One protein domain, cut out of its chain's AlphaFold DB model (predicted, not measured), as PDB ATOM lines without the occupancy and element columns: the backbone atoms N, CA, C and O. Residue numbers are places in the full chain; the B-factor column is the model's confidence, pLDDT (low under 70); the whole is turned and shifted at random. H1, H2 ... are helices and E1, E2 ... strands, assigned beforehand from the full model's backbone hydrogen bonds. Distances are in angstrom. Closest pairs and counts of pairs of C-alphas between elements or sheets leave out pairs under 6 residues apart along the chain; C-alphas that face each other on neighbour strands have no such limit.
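AT A GLANCE: This is residues 350 to 401 of the 628 residues of an uncharacterized protein of Acidobacteriales bacterium 59-55 (UniProt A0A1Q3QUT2). A small meander sheet of three strands, E1, E2 and E3, makes one end of an elongated domain, and the short helix H1 sits at the other end, off the sheet. Between them a long stretch with no named element, residues 357 to 373, runs from H1 along the length of the domain to the start of E1. The printed part has 52 residues, with one named helix and three named strands in the order H1, E1, E2, E3; the sheet's order is E1, E2, E3, antiparallel throughout. The class is mixed, helices and strands, with under half of the residues in named elements. The whole is only just compact, close to loose, with a radius of gyration of the C-alphas of 11.6 A, and spans 35 by 19 by 11 A.

HOW THE PARTS SIT: H1, residues 350 to 356, is not on the sheet, with 1 pair of C-alphas within 10 A. In H1 every O i to N i+4 pair is within hydrogen-bond range. E1, residues 374 to 380, and E2, residues 383 to 388, form a hairpin and are antiparallel, with 153 degrees between their directions. The C-alphas of Phe 374 and Cys 388 face each other at 4.3 A; N 375 and O 387 are 2.9 A apart and N 387 and O 375 are 2.8 A apart, both within hydrogen-bond range. E2 and E3, residues 394 to 396, form a second hairpin, antiparallel at 150 degrees. The C-alphas of Arg 387 and Ile 394 face each other at 4.4 A, and N 386 and O 395 are within hydrogen-bond range at 2.8 A. E1 and E3 are edge strands and E2 is the inner one. The three form a meander, each strand the antiparallel neighbour of the one before. H1 is apart from E2 and from E3. Outside the named strands, residues 361 to 362 pair with residues 399 to 400, antiparallel.

IN THESE COORDINATES: H1 begins at C-alpha 350, at (286.005, 232.995, 266.782), and is 9.9 A long. E1 begins at C-alpha 374, at (308.849, 234.232, 269.580), and is 17.1 A long. E2 is 15.8 A long. E3 ends at C-alpha 396, at (298.796, 239.398, 271.008).

THE WHOLE: The two C-alphas farthest apart are those of Arg 355 and Val 390, 34.8 A. The printed part has no cut. The link from H1 to E1, 17 residues, is long; those from E1 to E2 and from E2 to E3 are tight. The mean pLDDT of the printed part is 87.9; residues 350 to 352, residue 354 and residue 380 are under 70.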
ATOM      1  N   ASP A 350     286.995 233.603 267.679       64.88
ATOM      2  CA  ASP A 350     286.005 232.995 266.782       64.88
ATOM      3  C   ASP A 350     284.716 233.822 266.692       64.88
ATOM      4  O   ASP A 350     284.146 233.968 265.612       64.88
ATOM      5  N   GLU A 351     284.288 234.446 267.792       63.44
ATOM      6  CA  GLU A 351     283.137 235.358 267.798       63.44
ATOM      7  C   GLU A 351     283.418 236.632 266.989       63.44
ATOM      8  O   GLU A 351     282.541 237.118 266.268       63.44
ATOM      9  N   PHE A 352     284.651 237.153 267.042       67.88
ATOM     10  CA  PHE A 352     285.065 238.256 266.170       67.88
ATOM     11  C   PHE A 352     285.058 237.840 264.701       67.88
ATOM     12  O   PHE A 352     284.531 238.583 263.871       67.88
ATOM     13  N   LEU A 353     285.576 236.652 264.379       76.25
ATOM     14  CA  LEU A 353     285.570 236.125 263.012       76.25
ATOM     15  C   LEU A 353     284.145 235.901 262.493       76.25
ATOM     16  O   LEU A 353     283.845 236.213 261.341       76.25
ATOM     17  N   GLN A 354     283.242 235.411 263.342       69.94
ATOM     18  CA  GLN A 354     281.840 235.203 262.992       69.94
ATOM     19  C   GLN A 354     281.100 236.530 262.770       69.94
ATOM     20  O   GLN A 354     280.271 236.638 261.863       69.94
ATOM     21  N   ARG A 355     281.385 237.552 263.588       71.75
ATOM     22  CA  ARG A 355     280.722 238.860 263.499       71.75
ATOM     23  C   ARG A 355     281.255 239.704 262.348       71.75
ATOM     24  O   ARG A 355     280.464 240.227 261.561       71.75
ATOM     25  N   TYR A 356     282.567 239.874 262.280       74.81
ATOM     26  CA  TYR A 356     283.225 240.844 261.407       74.81
ATOM     27  C   TYR A 356     283.915 240.199 260.195       74.81
ATOM     28  O   TYR A 356     284.435 240.910 259.339       74.81
ATOM     29  N   GLY A 357     283.869 238.869 260.082       80.19
ATOM     30  CA  GLY A 357     284.482 238.109 258.995       80.19
ATOM     31  C   GLY A 357     285.921 237.684 259.293       80.19
ATOM     32  O   GLY A 357     286.547 238.135 260.249       80.19
ATOM     33  N   VAL A 358     286.465 236.814 258.438       82.19
ATOM     34  CA  VAL A 358     287.835 236.271 258.567       82.19
ATOM     35  C   VAL A 358     288.924 237.349 258.546       82.19
ATOM     36  O   VAL A 358     289.985 237.169 259.135       82.19
ATOM     37  N   ASP A 359     288.634 238.487 257.919       85.25
ATOM     38  CA  ASP A 359     289.526 239.640 257.800       85.25
ATOM     39  C   ASP A 359     289.518 240.561 259.030       85.25
ATOM     40  O   ASP A 359     290.200 241.589 259.036       85.25
ATOM     41  N   ALA A 360     288.742 240.228 260.066       85.31
ATOM     42  CA  ALA A 360     288.620 241.041 261.270       85.31
ATOM     43  C   ALA A 360     289.876 241.034 262.144       85.31
ATOM     44  O   ALA A 360     290.114 241.962 262.922       85.31
ATOM     45  N   VAL A 361     290.670 239.975 262.013       89.62
ATOM     46  CA  VAL A 361     291.917 239.785 262.737       89.62
ATOM     47  C   VAL A 361     293.092 239.767 261.775       89.62
ATOM     48  O   VAL A 361     292.979 239.411 260.604       89.62
ATOM     49  N   GLU A 362     294.255 240.128 262.288       92.25
ATOM     50  CA  GLU A 362     295.514 240.066 261.570       92.25
ATOM     51  C   GLU A 362     296.581 239.385 262.420       92.25
ATOM     52  O   GLU A 362     296.629 239.529 263.643       92.25
ATOM     53  N   SER A 363     297.454 238.627 261.760       92.62
ATOM     54  CA  SER A 363     298.683 238.160 262.392       92.62
ATOM     55  C   SER A 363     299.701 239.293 262.399       92.62
ATOM     56  O   SER A 363     299.819 240.037 261.428       92.62
ATOM     57  N   SER A 364     300.450 239.401 263.487       91.06
ATOM     58  CA  SER A 364     301.550 240.353 263.616       91.06
ATOM     59  C   SER A 364     302.843 239.641 264.010       91.06
ATOM     60  O   SER A 364     302.816 238.663 264.761       91.06
ATOM     61  N   VAL A 365     303.964 240.150 263.489       95.44
ATOM     62  CA  VAL A 365     305.303 239.962 264.073       95.44
ATOM     63  C   VAL A 365     305.455 240.895 265.277       95.44
ATOM     64  O   VAL A 365     304.570 241.711 265.532       95.44
ATOM     65  N   CYS A 366     306.576 240.838 266.006       96.62
ATOM     66  CA  CYS A 366     306.777 241.702 267.173       96.62
ATOM     67  C   CYS A 366     306.539 243.198 266.843       96.62
ATOM     68  O   CYS A 366     307.333 243.775 266.096       96.62
ATOM     69  N   PRO A 367     305.538 243.874 267.446       94.94
ATOM     70  CA  PRO A 367     305.208 245.270 267.120       94.94
ATOM     71  C   PRO A 367     306.230 246.311 267.603       94.94
ATOM     72  O   PRO A 367     306.065 247.503 267.348       94.94
ATOM     73  N   VAL A 368     307.262 245.870 268.330       95.94
ATOM     74  CA  VAL A 368     308.328 246.716 268.886       95.94
ATOM     75  C   VAL A 368     309.616 246.626 268.067       95.94
ATOM     76  O   VAL A 368     310.197 247.655 267.749       95.94
ATOM     77  N   CYS A 369     310.081 245.413 267.746       95.56
ATOM     78  CA  CYS A 369     311.368 245.201 267.062       95.56
ATOM     79  C   CYS A 369     311.251 244.487 265.709       95.56
ATOM     80  O   CYS A 369     312.265 244.200 265.080       95.56
ATOM     81  N   HIS A 370     310.031 244.157 265.276       95.56
ATOM     82  CA  HIS A 370     309.718 243.488 264.008       95.56
ATOM     83  C   HIS A 370     310.328 242.090 263.812       95.56
ATOM     84  O   HIS A 370     310.225 241.520 262.730       95.56
ATOM     85  N   ALA A 371     310.912 241.497 264.857       96.00
ATOM     86  CA  ALA A 371     311.382 240.119 264.815       96.00
ATOM     87  C   ALA A 371     310.209 239.126 264.727       96.00
ATOM     88  O   ALA A 371     309.248 239.217 265.498       96.00
ATOM     89  N   ASP A 372     310.350 238.137 263.843       95.81
ATOM     90  CA  ASP A 372     309.413 237.021 263.648       95.81
ATOM     91  C   ASP A 372     309.884 235.741 264.366       95.81
ATOM     92  O   ASP A 372     309.817 234.624 263.866       95.81
ATOM     93  N   VAL A 373     310.466 235.918 265.554       96.44
ATOM     94  CA  VAL A 373     310.893 234.822 266.431       96.44
ATOM     95  C   VAL A 373     310.339 235.064 267.826       96.44
ATOM     96  O   VAL A 373     310.564 236.118 268.436       96.44
ATOM     97  N   PHE A 374     309.561 234.106 268.317       97.00
ATOM     98  CA  PHE A 374     308.849 234.232 269.580       97.00
ATOM     99  C   PHE A 374     308.606 232.883 270.255       97.00
ATOM    100  O   PHE A 374     308.611 231.828 269.622       97.00
ATOM    101  N   THR A 375     308.320 232.951 271.552       95.94
ATOM    102  CA  THR A 375     307.805 231.839 272.351       95.94
ATOM    103  C   THR A 375     306.353 232.128 272.716       95.94
ATOM    104  O   THR A 375     306.060 233.171 273.303       95.94
ATOM    105  N   ALA A 376     305.434 231.218 272.390       91.88
ATOM    106  CA  ALA A 376     304.049 231.312 272.848       91.88
ATOM    107  C   ALA A 376     303.989 231.091 274.369       91.88
ATOM    108  O   ALA A 376     304.555 230.124 274.875       91.88
ATOM    109  N   ILE A 377     303.325 231.992 275.095       88.19
ATOM    110  CA  ILE A 377     303.257 231.949 276.564       88.19
ATOM    111  C   ILE A 377     301.961 231.275 277.015       88.19
ATOM    112  O   ILE A 377     301.987 230.287 277.741       88.19
ATOM    113  N   PHE A 378     300.817 231.810 276.581       81.69
ATOM    114  CA  PHE A 378     299.488 231.272 276.865       81.69
ATOM    115  C   PHE A 378     298.468 231.762 275.829       81.69
ATOM    116  O   PHE A 378     298.760 232.618 274.988       81.69
ATOM    117  N   ARG A 379     297.250 231.218 275.909       77.81
ATOM    118  CA  ARG A 379     296.078 231.692 275.165       77.81
ATOM    119  C   ARG A 379     295.012 232.208 276.123       77.81
ATOM    120  O   ARG A 379     294.795 231.623 277.185       77.81
ATOM    121  N   LYS A 380     294.341 233.287 275.728       68.00
ATOM    122  CA  LYS A 380     293.203 233.879 276.436       68.00
ATOM    123  C   LYS A 380     292.139 234.210 275.384       68.00
ATOM    124  O   LYS A 380     292.410 234.973 274.469       68.00
ATOM    125  N   HIS A 381     290.960 233.588 275.479       70.94
ATOM    126  CA  HIS A 381     289.820 233.826 274.576       70.94
ATOM    127  C   HIS A 381     290.158 233.529 273.096       70.94
ATOM    128  O   HIS A 381     289.757 234.238 272.181       70.94
ATOM    129  N   GLY A 382     290.975 232.499 272.852       71.81
ATOM    130  CA  GLY A 382     291.462 232.129 271.514       71.81
ATOM    131  C   GLY A 382     292.652 232.955 271.006       71.81
ATOM    132  O   GLY A 382     293.443 232.445 270.210       71.81
ATOM    133  N   PHE A 383     292.862 234.162 271.539       82.38
ATOM    134  CA  PHE A 383     294.019 235.010 271.256       82.38
ATOM    135  C   PHE A 383     295.294 234.448 271.903       82.38
ATOM    136  O   PHE A 383     295.291 234.053 273.074       82.38
ATOM    137  N   GLN A 384     296.396 234.400 271.148       89.25
ATOM    138  CA  GLN A 384     297.688 233.905 271.631       89.25
ATOM    139  C   GLN A 384     298.606 235.062 272.024       89.25
ATOM    140  O   GLN A 384     298.717 236.052 271.307       89.25
ATOM    141  N   TYR A 385     299.284 234.895 273.158       91.75
ATOM    142  CA  TYR A 385     300.271 235.831 273.681       91.75
ATOM    143  C   TYR A 385     301.671 235.312 273.374       91.75
ATOM    144  O   TYR A 385     302.042 234.208 273.784       91.75
ATOM    145  N   ASN A 386     302.455 236.122 272.675       96.25
ATOM    146  CA  ASN A 386     303.773 235.773 272.166       96.25
ATOM    147  C   ASN A 386     304.840 236.623 272.840       96.25
ATOM    148  O   ASN A 386     304.790 237.845 272.750       96.25
ATOM    149  N   ARG A 387     305.841 235.988 273.457       97.06
ATOM    150  CA  ARG A 387     307.050 236.669 273.932       97.06
ATOM    151  C   ARG A 387     308.074 236.715 272.811       97.06
ATOM    152  O   ARG A 387     308.571 235.673 272.395       97.06
ATOM    153  N   CYS A 388     308.427 237.905 272.342       97.88
ATOM    154  CA  CYS A 388     309.487 238.078 271.354       97.88
ATOM    155  C   CYS A 388     310.834 237.570 271.892       97.88
ATOM    156  O   CYS A 388     311.259 237.959 272.978       97.88
ATOM    157  N   SER A 389     311.557 236.765 271.115       97.31
ATOM    158  CA  SER A 389     312.860 236.225 271.528       97.31
ATOM    159  C   SER A 389     314.003 237.252 271.464       97.31
ATOM    160  O   SER A 389     315.082 236.994 271.991       97.31
ATOM    161  N   VAL A 390     313.782 238.425 270.851       96.69
ATOM    162  CA  VAL A 390     314.790 239.491 270.692       96.69
ATOM    163  C   VAL A 390     314.650 240.564 271.776       96.69
ATOM    164  O   VAL A 390     315.555 240.753 272.596       96.69
ATOM    165  N   CYS A 391     313.510 241.264 271.804       96.06
ATOM    166  CA  CYS A 391     313.269 242.365 272.741       96.06
ATOM    167  C   CYS A 391     312.466 241.952 273.982       96.06
ATOM    168  O   CYS A 391     312.278 242.774 274.870       96.06
ATOM    169  N   THR A 392     312.013 240.696 274.078       97.00
ATOM    170  CA  THR A 392     311.206 240.145 275.190       97.00
ATOM    171  C   THR A 392     309.807 240.739 275.368       97.00
ATOM    172  O   THR A 392     309.115 240.353 276.305       97.00
ATOM    173  N   HIS A 393     309.371 241.610 274.452       97.50
ATOM    174  CA  HIS A 393     308.015 242.162 274.413       97.50
ATOM    175  C   HIS A 393     306.967 241.060 274.302       97.50
ATOM    176  O   HIS A 393     307.149 240.137 273.501       97.50
ATOM    177  N   ILE A 394     305.872 241.173 275.051       96.56
ATOM    178  CA  ILE A 394     304.736 240.261 274.927       96.56
ATOM    179  C   ILE A 394     303.643 240.956 274.120       96.56
ATOM    180  O   ILE A 394     303.251 242.076 274.434       96.56
ATOM    181  N   TYR A 395     303.144 240.291 273.086       96.19
ATOM    182  CA  TYR A 395     302.112 240.840 272.212       96.19
ATOM    183  C   TYR A 395     301.091 239.783 271.809       96.19
ATOM    184  O   TYR A 395     301.379 238.584 271.804       96.19
ATOM    185  N   VAL A 396     299.897 240.245 271.460       94.56
ATOM    186  CA  VAL A 396     298.796 239.398 271.008       94.56
ATOM    187  C   VAL A 396     298.867 239.183 269.491       94.56
ATOM    188  O   VAL A 396     298.997 240.140 268.727       94.56
ATOM    189  N   SER A 397     298.794 237.927 269.042       93.31
ATOM    190  CA  SER A 397     298.728 237.563 267.617       93.31
ATOM    191  C   SER A 397     298.001 236.215 267.438       93.31
ATOM    192  O   SER A 397     298.421 235.235 268.055       93.31
ATOM    193  N   PRO A 398     296.929 236.119 266.625       91.62
ATOM    194  CA  PRO A 398     296.337 237.206 265.843       91.62
ATOM    195  C   PRO A 398     295.724 238.280 266.752       91.62
ATOM    196  O   PRO A 398     295.425 237.988 267.900       91.62
ATOM    197  N   ARG A 399     295.562 239.510 266.266       90.19
ATOM    198  CA  ARG A 399     294.926 240.646 266.966       90.19
ATOM    199  C   ARG A 399     293.815 241.234 266.104       90.19
ATOM    200  O   ARG A 399     293.790 240.969 264.907       90.19
ATOM    201  N   LEU A 400     292.923 242.044 266.669       88.00
ATOM    202  CA  LEU A 400     291.932 242.761 265.859       88.00
ATOM    203  C   LEU A 400     292.598 243.818 264.981       88.00
ATOM    204  O   LEU A 400     293.542 244.478 265.412       88.00
ATOM    205  N   ARG A 401     292.071 244.002 263.768       88.06
ATOM    206  CA  ARG A 401     292.427 245.153 262.939       88.06
ATOM    207  C   ARG A 401     291.831 246.428 263.529       88.06
ATOM    208  O   ARG A 401     290.675 246.433 263.958       88.06
TER     209      ARG A 401